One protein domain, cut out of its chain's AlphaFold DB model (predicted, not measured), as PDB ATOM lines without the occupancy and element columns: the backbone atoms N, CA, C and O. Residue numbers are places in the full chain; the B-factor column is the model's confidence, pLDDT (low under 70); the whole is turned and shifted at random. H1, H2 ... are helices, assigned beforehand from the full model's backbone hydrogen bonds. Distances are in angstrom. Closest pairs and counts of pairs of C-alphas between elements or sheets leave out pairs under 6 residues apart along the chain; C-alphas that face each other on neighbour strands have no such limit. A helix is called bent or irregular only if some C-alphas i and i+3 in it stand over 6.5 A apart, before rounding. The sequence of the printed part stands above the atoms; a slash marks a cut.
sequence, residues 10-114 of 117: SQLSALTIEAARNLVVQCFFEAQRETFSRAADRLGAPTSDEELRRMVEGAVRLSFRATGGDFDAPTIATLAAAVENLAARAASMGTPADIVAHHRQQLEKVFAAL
ATOM      1  N   SER A  10     199.033 222.725 196.667       77.50
ATOM      2  CA  SER A  10     198.724 222.883 195.242       77.50
ATOM      3  C   SER A  10     198.660 221.528 194.536       77.50
ATOM      4  O   SER A  10     197.764 221.297 193.725       77.50
ATOM      5  N   GLN A  11     199.533 220.596 194.928       76.06
ATOM      6  CA  GLN A  11     199.570 219.230 194.403       76.06
ATOM      7  C   GLN A  11     198.441 218.344 194.945       76.06
ATOM      8  O   GLN A  11     198.181 217.281 194.387       76.06
ATOM      9  N   LEU A  12     197.786 218.764 196.029       79.88
ATOM     10  CA  LEU A  12     196.690 218.036 196.673       79.88
ATOM     11  C   LEU A  12     195.304 218.529 196.228       79.88
ATOM     12  O   LEU A  12     194.302 217.854 196.463       79.88
ATOM     13  N   SER A  13     195.218 219.698 195.588       75.94
ATOM     14  CA  SER A  13     193.942 220.242 195.120       75.94
ATOM     15  C   SER A  13     193.376 219.418 193.953       75.94
ATOM     16  O   SER A  13     194.060 219.190 192.960       75.94
ATOM     17  N   ALA A  14     192.122 218.963 194.082       74.31
ATOM     18  CA  ALA A  14     191.432 218.120 193.090       74.31
ATOM     19  C   ALA A  14     192.203 216.839 192.693       74.31
ATOM     20  O   ALA A  14     192.194 216.424 191.533       74.31
ATOM     21  N   LEU A  15     192.879 216.216 193.664       88.44
ATOM     22  CA  LEU A  15     193.694 215.026 193.454       88.44
ATOM     23  C   LEU A  15     192.852 213.835 192.960       88.44
ATOM     24  O   LEU A  15     191.937 213.380 193.646       88.44
ATOM     25  N   THR A  16     193.190 213.303 191.783       92.00
ATOM     26  CA  THR A  16     192.624 212.042 191.277       92.00
ATOM     27  C   THR A  16     193.454 210.845 191.730       92.00
ATOM     28  O   THR A  16     194.608 210.981 192.153       92.00
ATOM     29  N   ILE A  17     192.896 209.644 191.590       93.00
ATOM     30  CA  ILE A  17     193.588 208.410 191.963       93.00
ATOM     31  C   ILE A  17     194.834 208.155 191.095       93.00
ATOM     32  O   ILE A  17     195.876 207.714 191.586       93.00
ATOM     33  N   GLU A  18     194.785 208.523 189.815       93.94
ATOM     34  CA  GLU A  18     195.915 208.447 188.889       93.94
ATOM     35  C   GLU A  18     196.991 209.476 189.236       93.94
ATOM     36  O   GLU A  18     198.186 209.177 189.154       93.94
ATOM     37  N   ALA A  19     196.584 210.679 189.649       91.69
ATOM     38  CA  ALA A  19     197.509 211.699 190.120       91.69
ATOM     39  C   ALA A  19     198.217 211.249 191.409       91.69
ATOM     40  O   ALA A  19     199.439 211.372 191.505       91.69
ATOM     41  N   ALA A  20     197.496 210.632 192.352       93.25
ATOM     42  CA  ALA A  20     198.084 210.046 193.557       93.25
ATOM     43  C   ALA A  20     199.097 208.937 193.233       93.25
ATOM     44  O   ALA A  20     200.202 208.929 193.777       93.25
ATOM     45  N   ARG A  21     198.785 208.043 192.287       95.44
ATOM     46  CA  ARG A  21     199.746 207.047 191.784       95.44
ATOM     47  C   ARG A  21     201.001 207.700 191.206       95.44
ATOM     48  O   ARG A  21     202.110 207.251 191.493       95.44
ATOM     49  N   ASN A  22     200.853 208.751 190.403       94.69
ATOM     50  CA  ASN A  22     202.002 209.453 189.829       94.69
ATOM     51  C   ASN A  22     202.864 210.102 190.929       94.69
ATOM     52  O   ASN A  22     204.092 210.065 190.848       94.69
ATOM     53  N   LEU A  23     202.241 210.616 191.996       93.44
ATOM     54  CA  LEU A  23     202.950 211.105 193.180       93.44
ATOM     55  C   LEU A  23     203.676 209.983 193.932       93.44
ATOM     56  O   LEU A  23     204.791 210.211 194.388       93.44
ATOM     57  N   VAL A  24     203.119 208.768 194.011       94.12
ATOM     58  CA  VAL A  24     203.835 207.596 194.558       94.12
ATOM     59  C   VAL A  24     205.112 207.315 193.762       94.12
ATOM     60  O   VAL A  24     206.173 207.147 194.362       94.12
ATOM     61  N   VAL A  25     205.039 207.319 192.426       95.06
ATOM     62  CA  VAL A  25     206.218 207.128 191.561       95.06
ATOM     63  C   VAL A  25     207.257 208.223 191.804       95.06
ATOM     64  O   VAL A  25     208.425 207.915 192.036       95.06
ATOM     65  N   GLN A  26     206.837 209.490 191.807       93.50
ATOM     66  CA  GLN A  26     207.734 210.624 192.036       93.50
ATOM     67  C   GLN A  26     208.372 210.575 193.430       93.50
ATOM     68  O   GLN A  26     209.573 210.789 193.576       93.50
ATOM     69  N   CYS A  27     207.587 210.258 194.457       92.56
ATOM     70  CA  CYS A  27     208.055 210.165 195.832       92.56
ATOM     71  C   CYS A  27     209.094 209.050 195.989       92.56
ATOM     72  O   CYS A  27     210.150 209.265 196.586       92.56
ATOM     73  N   PHE A  28     208.844 207.885 195.386       92.88
ATOM     74  CA  PHE A  28     209.800 206.784 195.396       92.88
ATOM     75  C   PHE A  28     211.076 207.122 194.615       92.88
ATOM     76  O   PHE A  28     212.172 206.805 195.073       92.88
ATOM     77  N   PHE A  29     210.957 207.815 193.479       92.88
ATOM     78  CA  PHE A  29     212.107 208.276 192.703       92.88
ATOM     79  C   PHE A  29     213.017 209.189 193.522       92.88
ATOM     80  O   PHE A  29     214.223 208.962 193.568       92.88
ATOM     81  N   GLU A  30     212.447 210.171 194.216       91.56
ATOM     82  CA  GLU A  30     213.214 211.100 195.047       91.56
ATOM     83  C   GLU A  30     213.896 210.397 196.229       91.56
ATOM     84  O   GLU A  30     215.074 210.644 196.488       91.56
ATOM     85  N   ALA A  31     213.215 209.437 196.867       90.06
ATOM     86  CA  ALA A  31     213.800 208.622 197.932       90.06
ATOM     87  C   ALA A  31     215.016 207.818 197.441       90.06
ATOM     88  O   ALA A  31     216.063 207.768 198.100       90.06
ATOM     89  N   GLN A  32     214.900 207.194 196.264       89.44
ATOM     90  CA  GLN A  32     216.010 206.458 195.670       89.44
ATOM     91  C   GLN A  32     217.124 207.411 195.233       89.44
ATOM     92  O   GLN A  32     218.284 207.151 195.533       89.44
ATOM     93  N   ARG A  33     216.803 208.554 194.622       88.75
ATOM     94  CA  ARG A  33     217.794 209.555 194.203       88.75
ATOM     95  C   ARG A  33     218.608 210.079 195.383       88.75
ATOM     96  O   ARG A  33     219.832 210.157 195.292       88.75
ATOM     97  N   GLU A  34     217.959 210.375 196.509       88.06
ATOM     98  CA  GLU A  34     218.645 210.759 197.748       88.06
ATOM     99  C   GLU A  34     219.520 209.611 198.279       88.06
ATOM    100  O   GLU A  34     220.670 209.840 198.657       88.06
ATOM    101  N   THR A  35     219.023 208.369 198.242       87.12
ATOM    102  CA  THR A  35     219.787 207.173 198.644       87.12
ATOM    103  C   THR A  35     221.044 206.994 197.792       87.12
ATOM    104  O   THR A  35     222.142 206.890 198.336       87.12
ATOM    105  N   PHE A  36     220.906 207.013 196.465       84.38
ATOM    106  CA  PHE A  36     222.020 206.898 195.526       84.38
ATOM    107  C   PHE A  36     222.994 208.060 195.680       84.38
ATOM    108  O   PHE A  36     224.195 207.824 195.718       84.38
ATOM    109  N   SER A  37     222.516 209.294 195.857       83.81
ATOM    110  CA  SER A  37     223.393 210.444 196.106       83.81
ATOM    111  C   SER A  37     224.199 210.292 197.398       83.81
ATOM    112  O   SER A  37     225.360 210.688 197.416       83.81
ATOM    113  N   ARG A  38     223.621 209.720 198.464       82.06
ATOM    114  CA  ARG A  38     224.339 209.430 199.721       82.06
ATOM    115  C   ARG A  38     225.282 208.226 199.598       82.06
ATOM    116  O   ARG A  38     226.245 208.126 200.352       82.06
ATOM    117  N   ALA A  39     224.998 207.300 198.684       77.62
ATOM    118  CA  ALA A  39     225.783 206.087 198.458       77.62
ATOM    119  C   ALA A  39     226.851 206.230 197.356       77.62
ATOM    120  O   ALA A  39     227.760 205.404 197.292       77.62
ATOM    121  N   ALA A  40     226.770 207.262 196.509       65.62
ATOM    122  CA  ALA A  40     227.674 207.502 195.382       65.62
ATOM    123  C   ALA A  40     229.140 207.625 195.820       65.62
ATOM    124  O   ALA A  40     230.022 207.128 195.120       65.62
ATOM    125  N   ASP A  41     229.387 208.149 197.025       58.56
ATOM    126  CA  ASP A  41     230.717 208.202 197.647       58.56
ATOM    127  C   ASP A  41     231.353 206.808 197.838       58.56
ATOM    128  O   ASP A  41     232.561 206.697 198.036       58.56
ATOM    129  N   ARG A  42     230.558 205.725 197.780       61.81
ATOM    130  CA  ARG A  42     230.996 204.335 197.995       61.81
ATOM    131  C   ARG A  42     230.994 203.459 196.737       61.81
ATOM    132  O   ARG A  42     231.661 202.429 196.751       61.81
ATOM    133  N   LEU A  43     230.237 203.804 195.690       59.66
ATOM    134  CA  LEU A  43     229.888 202.866 194.602       59.66
ATOM    135  C   LEU A  43     230.420 203.237 193.205       59.66
ATOM    136  O   LEU A  43     230.204 202.491 192.256       59.66
ATOM    137  N   GLY A  44     231.177 204.328 193.068       55.72
ATOM    138  CA  GLY A  44     232.070 204.545 191.918       55.72
ATOM    139  C   GLY A  44     231.421 204.938 190.583       55.72
ATOM    140  O   GLY A  44     232.150 205.335 189.677       55.72
ATOM    141  N   ALA A  45     230.091 204.910 190.449       57.56
ATOM    142  CA  ALA A  45     229.378 205.546 189.339       57.56
ATOM    143  C   ALA A  45     227.943 205.950 189.741       57.56
ATOM    144  O   ALA A  45     227.212 205.120 190.286       57.56
ATOM    145  N   PRO A  46     227.511 207.198 189.478       61.56
ATOM    146  CA  PRO A  46     226.122 207.592 189.674       61.56
ATOM    147  C   PRO A  46     225.232 206.943 188.604       61.56
ATOM    148  O   PRO A  46     225.520 207.033 187.412       61.56
ATOM    149  N   THR A  47     224.133 206.313 189.022       73.06
ATOM    150  CA  THR A  47     223.033 205.947 188.116       73.06
ATOM    151  C   THR A  47     222.428 207.225 187.538       73.06
ATOM    152  O   THR A  47     222.177 208.171 188.286       73.06
ATOM    153  N   SER A  48     222.199 207.278 186.224       85.81
ATOM    154  CA  SER A  48     221.552 208.447 185.622       85.81
ATOM    155  C   SER A  48     220.098 208.577 186.090       85.81
ATOM    156  O   SER A  48     219.427 207.578 186.357       85.81
ATOM    157  N   ASP A  49     219.571 209.803 186.138       87.06
ATOM    158  CA  ASP A  49     218.168 210.046 186.512       87.06
ATOM    159  C   ASP A  49     217.188 209.278 185.604       87.06
ATOM    160  O   ASP A  49     216.131 208.842 186.054       87.06
ATOM    161  N   GLU A  50     217.528 209.073 184.330       89.12
ATOM    162  CA  GLU A  50     216.696 208.317 183.388       89.12
ATOM    163  C   GLU A  50     216.651 206.820 183.723       89.12
ATOM    164  O   GLU A  50     215.579 206.212 183.748       89.12
ATOM    165  N   GLU A  51     217.803 206.216 184.020       88.81
ATOM    166  CA  GLU A  51     217.874 204.826 184.479       88.81
ATOM    167  C   GLU A  51     217.152 204.644 185.811       88.81
ATOM    168  O   GLU A  51     216.401 203.679 185.980       88.81
ATOM    169  N   LEU A  52     217.315 205.604 186.721       89.56
ATOM    170  CA  LEU A  52     216.643 205.594 188.006       89.56
ATOM    171  C   LEU A  52     215.121 205.681 187.844       89.56
ATOM    172  O   LEU A  52     214.402 204.908 188.473       89.56
ATOM    173  N   ARG A  53     214.612 206.545 186.954       91.88
ATOM    174  CA  ARG A  53     213.172 206.616 186.644       91.88
ATOM    175  C   ARG A  53     212.629 205.290 186.124       91.88
ATOM    176  O   ARG A  53     211.605 204.832 186.622       91.88
ATOM    177  N   ARG A  54     213.323 204.646 185.177       91.94
ATOM    178  CA  ARG A  54     212.912 203.331 184.646       91.94
ATOM    179  C   ARG A  54     212.873 202.261 185.736       91.94
ATOM    180  O   ARG A  54     211.925 201.482 185.805       91.94
ATOM    181  N   MET A  55     213.887 202.236 186.601       90.62
ATOM    182  CA  MET A  55     213.959 201.304 187.728       90.62
ATOM    183  C   MET A  55     212.809 201.526 188.716       90.62
ATOM    184  O   MET A  55     212.152 200.571 189.129       90.62
ATOM    185  N   VAL A  56     212.545 202.787 189.063       92.31
ATOM    186  CA  VAL A  56     211.470 203.193 189.975       92.31
ATOM    187  C   VAL A  56     210.111 202.808 189.406       92.31
ATOM    188  O   VAL A  56     209.333 202.172 190.111       92.31
ATOM    189  N   GLU A  57     209.817 203.121 188.142       94.25
ATOM    190  CA  GLU A  57     208.531 202.760 187.538       94.25
ATOM    191  C   GLU A  57     208.317 201.238 187.544       94.25
ATOM    192  O   GLU A  57     207.257 200.754 187.953       94.25
ATOM    193  N   GLY A  58     209.350 200.471 187.178       95.00
ATOM    194  CA  GLY A  58     209.323 199.012 187.261       95.00
ATOM    195  C   GLY A  58     209.053 198.509 188.682       95.00
ATOM    196  O   GLY A  58     208.199 197.645 188.883       95.00
ATOM    197  N   ALA A  59     209.722 199.084 189.685       93.69
ATOM    198  CA  ALA A  59     209.538 198.724 191.090       93.69
ATOM    199  C   ALA A  59     208.126 199.045 191.602       93.69
ATOM    200  O   ALA A  59     207.531 198.235 192.321       93.69
ATOM    201  N   VAL A  60     207.552 200.186 191.213       95.56
ATOM    202  CA  VAL A  60     206.185 200.566 191.598       95.56
ATOM    203  C   VAL A  60     205.175 199.616 190.954       95.56
ATOM    204  O   VAL A  60     204.358 199.035 191.669       95.56
ATOM    205  N   ARG A  61     205.282 199.346 189.645       97.50
ATOM    206  CA  ARG A  61     204.423 198.370 188.945       97.50
ATOM    207  C   ARG A  61     204.503 196.975 189.579       97.50
ATOM    208  O   ARG A  61     203.479 196.323 189.780       97.50
ATOM    209  N   LEU A  62     205.703 196.518 189.943       96.31
ATOM    210  CA  LEU A  62     205.895 195.248 190.654       96.31
ATOM    211  C   LEU A  62     205.298 195.257 192.065       96.31
ATOM    212  O   LEU A  62     204.897 194.206 192.555       96.31
ATOM    213  N   SER A  63     205.269 196.405 192.739       96.69
ATOM    214  CA  SER A  63     204.671 196.539 194.074       96.69
ATOM    215  C   SER A  63     203.154 196.435 194.008       96.69
ATOM    216  O   SER A  63     202.593 195.660 194.771       96.69
ATOM    217  N   PHE A  64     202.512 197.089 193.033       97.31
ATOM    218  CA  PHE A  64     201.082 196.903 192.758       97.31
ATOM    219  C   PHE A  64     200.737 195.433 192.509       97.31
ATOM    220  O   PHE A  64     199.870 194.877 193.174       97.31
ATOM    221  N   ARG A  65     201.475 194.759 191.619       97.00
ATOM    222  CA  ARG A  65     201.246 193.331 191.343       97.00
ATOM    223  C   ARG A  65     201.432 192.455 192.583       97.00
ATOM    224  O   ARG A  65     200.648 191.537 192.800       97.00
ATOM    225  N   ALA A  66     202.452 192.733 193.398       96.12
ATOM    226  CA  ALA A  66     202.736 191.966 194.611       96.12
ATOM    227  C   ALA A  66     201.650 192.114 195.688       96.12
ATOM    228  O   ALA A  66     201.513 191.231 196.531       96.12
ATOM    229  N   THR A  67     200.883 193.204 195.658       95.44
ATOM    230  CA  THR A  67     199.782 193.465 196.592       95.44
ATOM    231  C   THR A  67     198.398 193.211 195.993       95.44
ATOM    232  O   THR A  67     197.394 193.544 196.615       95.44
ATOM    233  N   GLY A  68     198.328 192.596 194.805       95.25
ATOM    234  CA  GLY A  68     197.067 192.270 194.133       95.25
ATOM    235  C   GLY A  68     196.369 193.464 193.472       95.25
ATOM    236  O   GLY A  68     195.188 193.371 193.156       95.25
ATOM    237  N   GLY A  69     197.074 194.580 193.275       95.75
ATOM    238  CA  GLY A  69     196.566 195.771 192.600       95.75
ATOM    239  C   GLY A  69     196.975 195.888 191.132       95.75
ATOM    240  O   GLY A  69     197.905 195.230 190.660       95.75
ATOM    241  N   ASP A  70     196.306 196.802 190.431       96.75
ATOM    242  CA  ASP A  70     196.652 197.232 189.077       96.75
ATOM    243  C   ASP A  70     197.238 198.650 189.113       96.75
ATOM    244  O   ASP A  70     196.677 199.559 189.722       96.75
ATOM    245  N   PHE A  71     198.396 198.835 188.480       96.69
ATOM    246  CA  PHE A  71     199.034 200.145 188.363       96.69
ATOM    247  C   PHE A  71     198.261 201.064 187.410       96.69
ATOM    248  O   PHE A  71     198.193 202.276 187.622       96.69
ATOM    249  N   ASP A  72     197.692 200.506 186.346       96.38
ATOM    250  CA  ASP A  72     196.991 201.275 185.324       96.38
ATOM    251  C   ASP A  72     195.534 201.569 185.751       96.38
ATOM    252  O   ASP A  72     194.962 202.561 185.300       96.38
ATOM    253  N   ALA A  73     194.997 200.808 186.716       95.69
ATOM    254  CA  ALA A  73     193.709 201.035 187.384       95.69
ATOM    255  C   ALA A  73     193.848 201.021 188.930       95.69
ATOM    256  O   ALA A  73     193.423 200.064 189.588       95.69
ATOM    257  N   PRO A  74     194.481 202.048 189.533       95.00
ATOM    258  CA  PRO A  74     194.728 202.080 190.971       95.00
ATOM    259  C   PRO A  74     193.443 202.338 191.771       95.00
ATOM    260  O   PRO A  74     192.526 203.010 191.311       95.00
ATOM    261  N   THR A  75     193.428 201.858 193.012       94.12
ATOM    262  CA  THR A  75     192.432 202.186 194.047       94.12
ATOM    263  C   THR A  75     193.165 202.731 195.267       94.12
ATOM    264  O   THR A  75     194.385 202.553 195.385       94.12
ATOM    265  N   ILE A  76     192.450 203.348 196.210       92.75
ATOM    266  CA  ILE A  76     193.072 203.853 197.446       92.75
ATOM    267  C   ILE A  76     193.746 202.704 198.211       92.75
ATOM    268  O   ILE A  76     194.900 202.813 198.630       92.75
ATOM    269  N   ALA A  77     193.055 201.568 198.328       93.25
ATOM    270  CA  ALA A  77     193.564 200.391 199.026       93.25
ATOM    271  C   ALA A  77     194.828 199.819 198.361       93.25
ATOM    272  O   ALA A  77     195.807 199.508 199.045       93.25
ATOM    273  N   THR A  78     194.840 199.705 197.027       95.06
ATOM    274  CA  THR A  78     195.996 199.149 196.306       95.06
ATOM    275  C   THR A  78     197.190 200.100 196.310       95.06
ATOM    276  O   THR A  78     198.325 199.632 196.413       95.06
ATOM    277  N   LEU A  79     196.957 201.418 196.289       94.69
ATOM    278  CA  LEU A  79     197.999 202.429 196.478       94.69
ATOM    279  C   LEU A  79     198.653 202.322 197.855       94.69
ATOM    280  O   LEU A  79     199.879 202.243 197.936       94.69
ATOM    281  N   ALA A  80     197.853 202.285 198.923       94.00
ATOM    282  CA  ALA A  80     198.367 202.166 200.284       94.00
ATOM    283  C   ALA A  80     199.199 200.885 200.451       94.00
ATOM    284  O   ALA A  80     200.335 200.930 200.926       94.00
ATOM    285  N   ALA A  81     198.688 199.750 199.966       95.44
ATOM    286  CA  ALA A  81     199.411 198.484 200.012       95.44
ATOM    287  C   ALA A  81     200.727 198.530 199.210       95.44
ATOM    288  O   ALA A  81     201.763 198.055 199.683       95.44
ATOM    289  N   ALA A  82     200.714 199.123 198.010       95.62
ATOM    290  CA  ALA A  82     201.914 199.280 197.194       95.62
ATOM    291  C   ALA A  82     202.968 200.165 197.883       95.62
ATOM    292  O   ALA A  82     204.153 199.840 197.828       95.62
ATOM    293  N   VAL A  83     202.559 201.237 198.569       95.19
ATOM    294  CA  VAL A  83     203.466 202.115 199.330       95.19
ATOM    295  C   VAL A  83     204.122 201.382 200.494       95.19
ATOM    296  O   VAL A  83     205.339 201.477 200.650       95.19
ATOM    297  N   GLU A  84     203.370 200.597 201.265       95.06
ATOM    298  CA  GLU A  84     203.950 199.782 202.339       95.06
ATOM    299  C   GLU A  84     204.961 198.764 201.791       95.06
ATOM    300  O   GLU A  84     206.057 198.598 202.335       95.06
ATOM    301  N   ASN A  85     204.642 198.130 200.657       95.25
ATOM    302  CA  ASN A  85     205.555 197.206 199.991       95.25
ATOM    303  C   ASN A  85     206.839 197.902 199.497       95.25
ATOM    304  O   ASN A  85     207.940 197.379 199.689       95.25
ATOM    305  N   LEU A  86     206.717 199.094 198.905       94.44
ATOM    306  CA  LEU A  86     207.847 199.911 198.451       94.44
ATOM    307  C   LEU A  86     208.727 200.372 199.612       94.44
ATOM    308  O   LEU A  86     209.951 200.315 199.501       94.44
ATOM    309  N   ALA A  87     208.129 200.791 200.729       93.19
ATOM    310  CA  ALA A  87     208.860 201.202 201.922       93.19
ATOM    311  C   ALA A  87     209.695 200.045 202.494       93.19
ATOM    312  O   ALA A  87     210.879 200.224 202.788       93.19
ATOM    313  N   ALA A  88     209.110 198.846 202.582       92.81
ATOM    314  CA  ALA A  88     209.823 197.645 203.011       92.81
ATOM    315  C   ALA A  88     210.979 197.291 202.058       92.81
ATOM    316  O   ALA A  88     212.089 196.989 202.503       92.81
ATOM    317  N   ARG A  89     210.749 197.385 200.741       89.50
ATOM    318  CA  ARG A  89     211.783 197.143 199.722       89.50
ATOM    319  C   ARG A  89     212.925 198.152 199.811       89.50
ATOM    320  O   ARG A  89     214.078 197.732 199.877       89.50
ATOM    321  N   ALA A  90     212.626 199.447 199.885       88.94
ATOM    322  CA  ALA A  90     213.632 200.500 200.033       88.94
ATOM    323  C   ALA A  90     214.520 200.267 201.262       88.94
ATOM    324  O   ALA A  90     215.745 200.267 201.147       88.94
ATOM    325  N   ALA A  91     213.913 199.980 202.417       90.06
ATOM    326  CA  ALA A  91     214.656 199.664 203.633       90.06
ATOM    327  C   ALA A  91     215.577 198.443 203.444       90.06
ATOM    328  O   ALA A  91     216.747 198.488 203.820       90.06
ATOM    329  N   SER A  92     215.087 197.375 202.800       87.06
ATOM    330  CA  SER A  92     215.888 196.168 202.527       87.06
ATOM    331  C   SER A  92     217.060 196.406 201.564       87.06
ATOM    332  O   SER A  92     218.064 195.702 201.628       87.06
ATOM    333  N   MET A  93     216.950 197.419 200.700       81.88
ATOM    334  CA  MET A  93     217.984 197.832 199.746       81.88
ATOM    335  C   MET A  93     218.958 198.868 200.329       81.88
ATOM    336  O   MET A  93     219.823 199.372 199.617       81.88
ATOM    337  N   GLY A  94     218.843 199.175 201.624       86.12
ATOM    338  CA  GLY A  94     219.755 200.079 202.319       86.12
ATOM    339  C   GLY A  94     219.368 201.553 202.251       86.12
ATOM    340  O   GLY A  94     220.189 202.390 202.629       86.12
ATOM    341  N   THR A  95     218.145 201.898 201.819       88.62
ATOM    342  CA  THR A  95     217.627 203.263 201.982       88.62
ATOM    343  C   THR A  95     217.577 203.608 203.476       88.62
ATOM    344  O   THR A  95     216.926 202.894 204.246       88.62
ATOM    345  N   PRO A  96     218.239 204.696 203.910       91.06
ATOM    346  CA  PRO A  96     218.195 205.165 205.290       91.06
ATOM    347  C   PRO A  96     216.772 205.326 205.840       91.06
ATOM    348  O   PRO A  96     215.877 205.827 205.158       91.06
ATOM    349  N   ALA A  97     216.571 204.939 207.103       90.81
ATOM    350  CA  ALA A  97     215.256 204.956 207.745       90.81
ATOM    351  C   ALA A  97     214.621 206.359 207.794       90.81
ATOM    352  O   ALA A  97     213.403 206.477 207.683       90.81
ATOM    353  N   ASP A  98     215.431 207.418 207.905       92.31
ATOM    354  CA  ASP A  98     214.961 208.806 207.873       92.31
ATOM    355  C   ASP A  98     214.372 209.191 206.509       92.31
ATOM    356  O   ASP A  98     213.388 209.925 206.455       92.31
ATOM    357  N   ILE A  99     214.932 208.669 205.414       90.81
ATOM    358  CA  ILE A  99     214.408 208.876 204.058       90.81
ATOM    359  C   ILE A  99     213.093 208.111 203.894       90.81
ATOM    360  O   ILE A  99     212.103 208.684 203.446       90.81
ATOM    361  N   VAL A 100     213.044 206.839 204.309       91.75
ATOM    362  CA  VAL A 100     211.804 206.043 204.235       91.75
ATOM    363  C   VAL A 100     210.678 206.716 205.023       91.75
ATOM    364  O   VAL A 100     209.578 206.879 204.496       91.75
ATOM    365  N   ALA A 101     210.948 207.135 206.262       91.56
ATOM    366  CA  ALA A 101     209.962 207.790 207.118       91.56
ATOM    367  C   ALA A 101     209.459 209.109 206.510       91.56
ATOM    368  O   ALA A 101     208.251 209.326 206.443       91.56
ATOM    369  N   HIS A 102     210.373 209.947 206.005       92.31
ATOM    370  CA  HIS A 102     210.031 211.206 205.338       92.31
ATOM    371  C   HIS A 102     209.065 210.987 204.173       92.31
ATOM    372  O   HIS A 102     207.996 211.589 204.112       92.31
ATOM    373  N   HIS A 103     209.419 210.091 203.254       91.06
ATOM    374  CA  HIS A 103     208.636 209.864 202.043       91.06
ATOM    375  C   HIS A 103     207.292 209.174 202.323       91.06
ATOM    376  O   HIS A 103     206.308 209.477 201.647       91.06
ATOM    377  N   ARG A 104     207.199 208.326 203.360       91.31
ATOM    378  CA  ARG A 104     205.908 207.809 203.848       91.31
ATOM    379  C   ARG A 104     205.003 208.930 204.342       91.31
ATOM    380  O   ARG A 104     203.862 209.009 203.900       91.31
ATOM    381  N   GLN A 105     205.529 209.837 205.163       91.56
ATOM    382  CA  GLN A 105     204.759 210.969 205.678       91.56
ATOM    383  C   GLN A 105     204.232 211.870 204.551       91.56
ATOM    384  O   GLN A 105     203.117 212.381 204.629       91.56
ATOM    385  N   GLN A 106     205.001 212.063 203.473       92.00
ATOM    386  CA  GLN A 106     204.511 212.805 202.307       92.00
ATOM    387  C   GLN A 106     203.338 212.083 201.626       92.00
ATOM    388  O   GLN A 106     202.355 212.724 201.266       92.00
ATOM    389  N   LEU A 107     203.399 210.757 201.489       91.88
ATOM    390  CA  LEU A 107     202.325 209.970 200.868       91.88
ATOM    391  C   LEU A 107     201.080 209.846 201.752       91.88
ATOM    392  O   LEU A 107     199.973 209.793 201.227       91.88
ATOM    393  N   GLU A 108     201.221 209.901 203.074       90.75
ATOM    394  CA  GLU A 108     200.075 210.014 203.985       90.75
ATOM    395  C   GLU A 108     199.256 211.284 203.710       90.75
ATOM    396  O   GLU A 108     198.027 211.225 203.693       90.75
ATOM    397  N   LYS A 109     199.911 212.416 203.401       90.75
ATOM    398  CA  LYS A 109     199.216 213.652 202.989       90.75
ATOM    399  C   LYS A 109     198.431 213.454 201.689       90.75
ATOM    400  O   LYS A 109     197.328 213.972 201.561       90.75
ATOM    401  N   VAL A 110     198.992 212.698 200.740       90.88
ATOM    402  CA  VAL A 110     198.340 212.364 199.460       90.88
ATOM    403  C   VAL A 110     197.079 211.545 199.713       90.88
ATOM    404  O   VAL A 110     196.017 211.886 199.204       90.88
ATOM    405  N   PHE A 111     197.171 210.501 200.537       89.88
ATOM    406  CA  PHE A 111     196.025 209.646 200.845       89.88
ATOM    407  C   PHE A 111     194.938 210.372 201.632       89.88
ATOM    408  O   PHE A 111     193.762 210.170 201.355       89.88
ATOM    409  N   ALA A 112     195.314 211.263 202.550       88.94
ATOM    410  CA  ALA A 112     194.359 212.089 203.285       88.94
ATOM    411  C   ALA A 112     193.612 213.104 202.398       88.94
ATOM    412  O   ALA A 112     192.543 213.572 202.782       88.94
ATOM    413  N   ALA A 113     194.170 213.460 201.237       88.38
ATOM    414  CA  ALA A 113     193.570 214.399 200.292       88.38
ATOM    415  C   ALA A 113     192.693 213.728 199.222       88.38
ATOM    416  O   ALA A 113     191.995 214.430 198.487       88.38
ATOM    417  N   LEU A 114     192.724 212.396 199.109       87.31
ATOM    418  CA  LEU A 114     191.859 211.674 198.179       87.31
ATOM    419  C   LEU A 114     190.404 211.705 198.673       87.31
ATOM    420  O   LEU A 114     190.160 211.583 199.877       87.31
TER     421      LEU A 114
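What this domain is: This is residues 10 to 114 of the 117 residues of an uncharacterized protein of Archangium gephyra (UniProt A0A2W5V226). Three helices, H1, H3 and H4, lie nearly parallel in a small bundle, their axes at the corners of a triangle, and H2 crosses slantwise over H1 and H3 on the side away from H4. H1 is the longest, and its last part, with the turn toward H2, reaches beyond the ends of H3 and H4 and makes the length of the domain. The printed part has 105 residues with four named helices in the order H1, H2, H3, H4 and no named strand; the class is all helix. It is compact, with a radius of gyration of the C-alphas of 13.6 A and spans of 41 by 28 by 23 A.

Where its parts are: H1 covers residues 17 to 43 and measures 36.8 A from C-alpha 17 at (193.588, 208.410, 191.963) to C-alpha 43 at (229.888, 202.866, 194.602). It has a kink of 38 degrees near residue 37 and is only just irregular: C-alphas 38 and 41 are 6.8 A apart. H2 is residues 49 to 66, 25.1 A long. H3 is residues 76 to 92, 24.6 A long. H4 is residues 97 to 113, 24.8 A long, and ends with C-alpha 113 at (193.570, 214.399, 200.292).

How they stand to each other: H1 and H3 are the hubs, touching three helices each. H1 touches H4 at a shallow tilt of 11 degrees, opposite ways; their closest C-alphas, Ala 31 and Ile 99, are 6.2 A apart. H1 touches H3 at a shallow tilt of 5 degrees, the same way, with the closest C-alphas, Arg 21 and Leu 79, 6.8 A apart. H3 and H4 form a helical hairpin and touch at a shallow tilt of 6 degrees, the closest C-alphas being Ala 87 and Val 100 at 6.1 A. H1, H3 and H4 form a bundle, a group of helices side by side. With residues 24 to 33 alone, H1 touches H2 at a steep tilt of 56 degrees, opposite ways; the closest C-alphas are Phe 29 and Val 56, 5.8 A apart. With residues 59 to 66 alone, H2 touches H3 at a steep tilt of 60 degrees, opposite ways; the C-alphas of Ser 63 and Ala 82, the closest, are 5.0 A apart. H2 and H4 are apart. Every O i to N i+4 pair is within hydrogen-bond range in H2, H3 and H4; in H1 it is 21 of 23.

The domain as a whole: The two C-alphas farthest apart, those of Ala 14 and Gly 44, are 42.9 A apart. The first and last printed C-alphas, Ser 10 and Leu 114, are 13.5 A apart. The printed part has no cut. The links H1 to H2 and H3 to H4 are tight, and the link H2 to H3, nine residues, is short; no link is long. The mean pLDDT of the printed part is 88.8, and residues 40 to 46 are under 70.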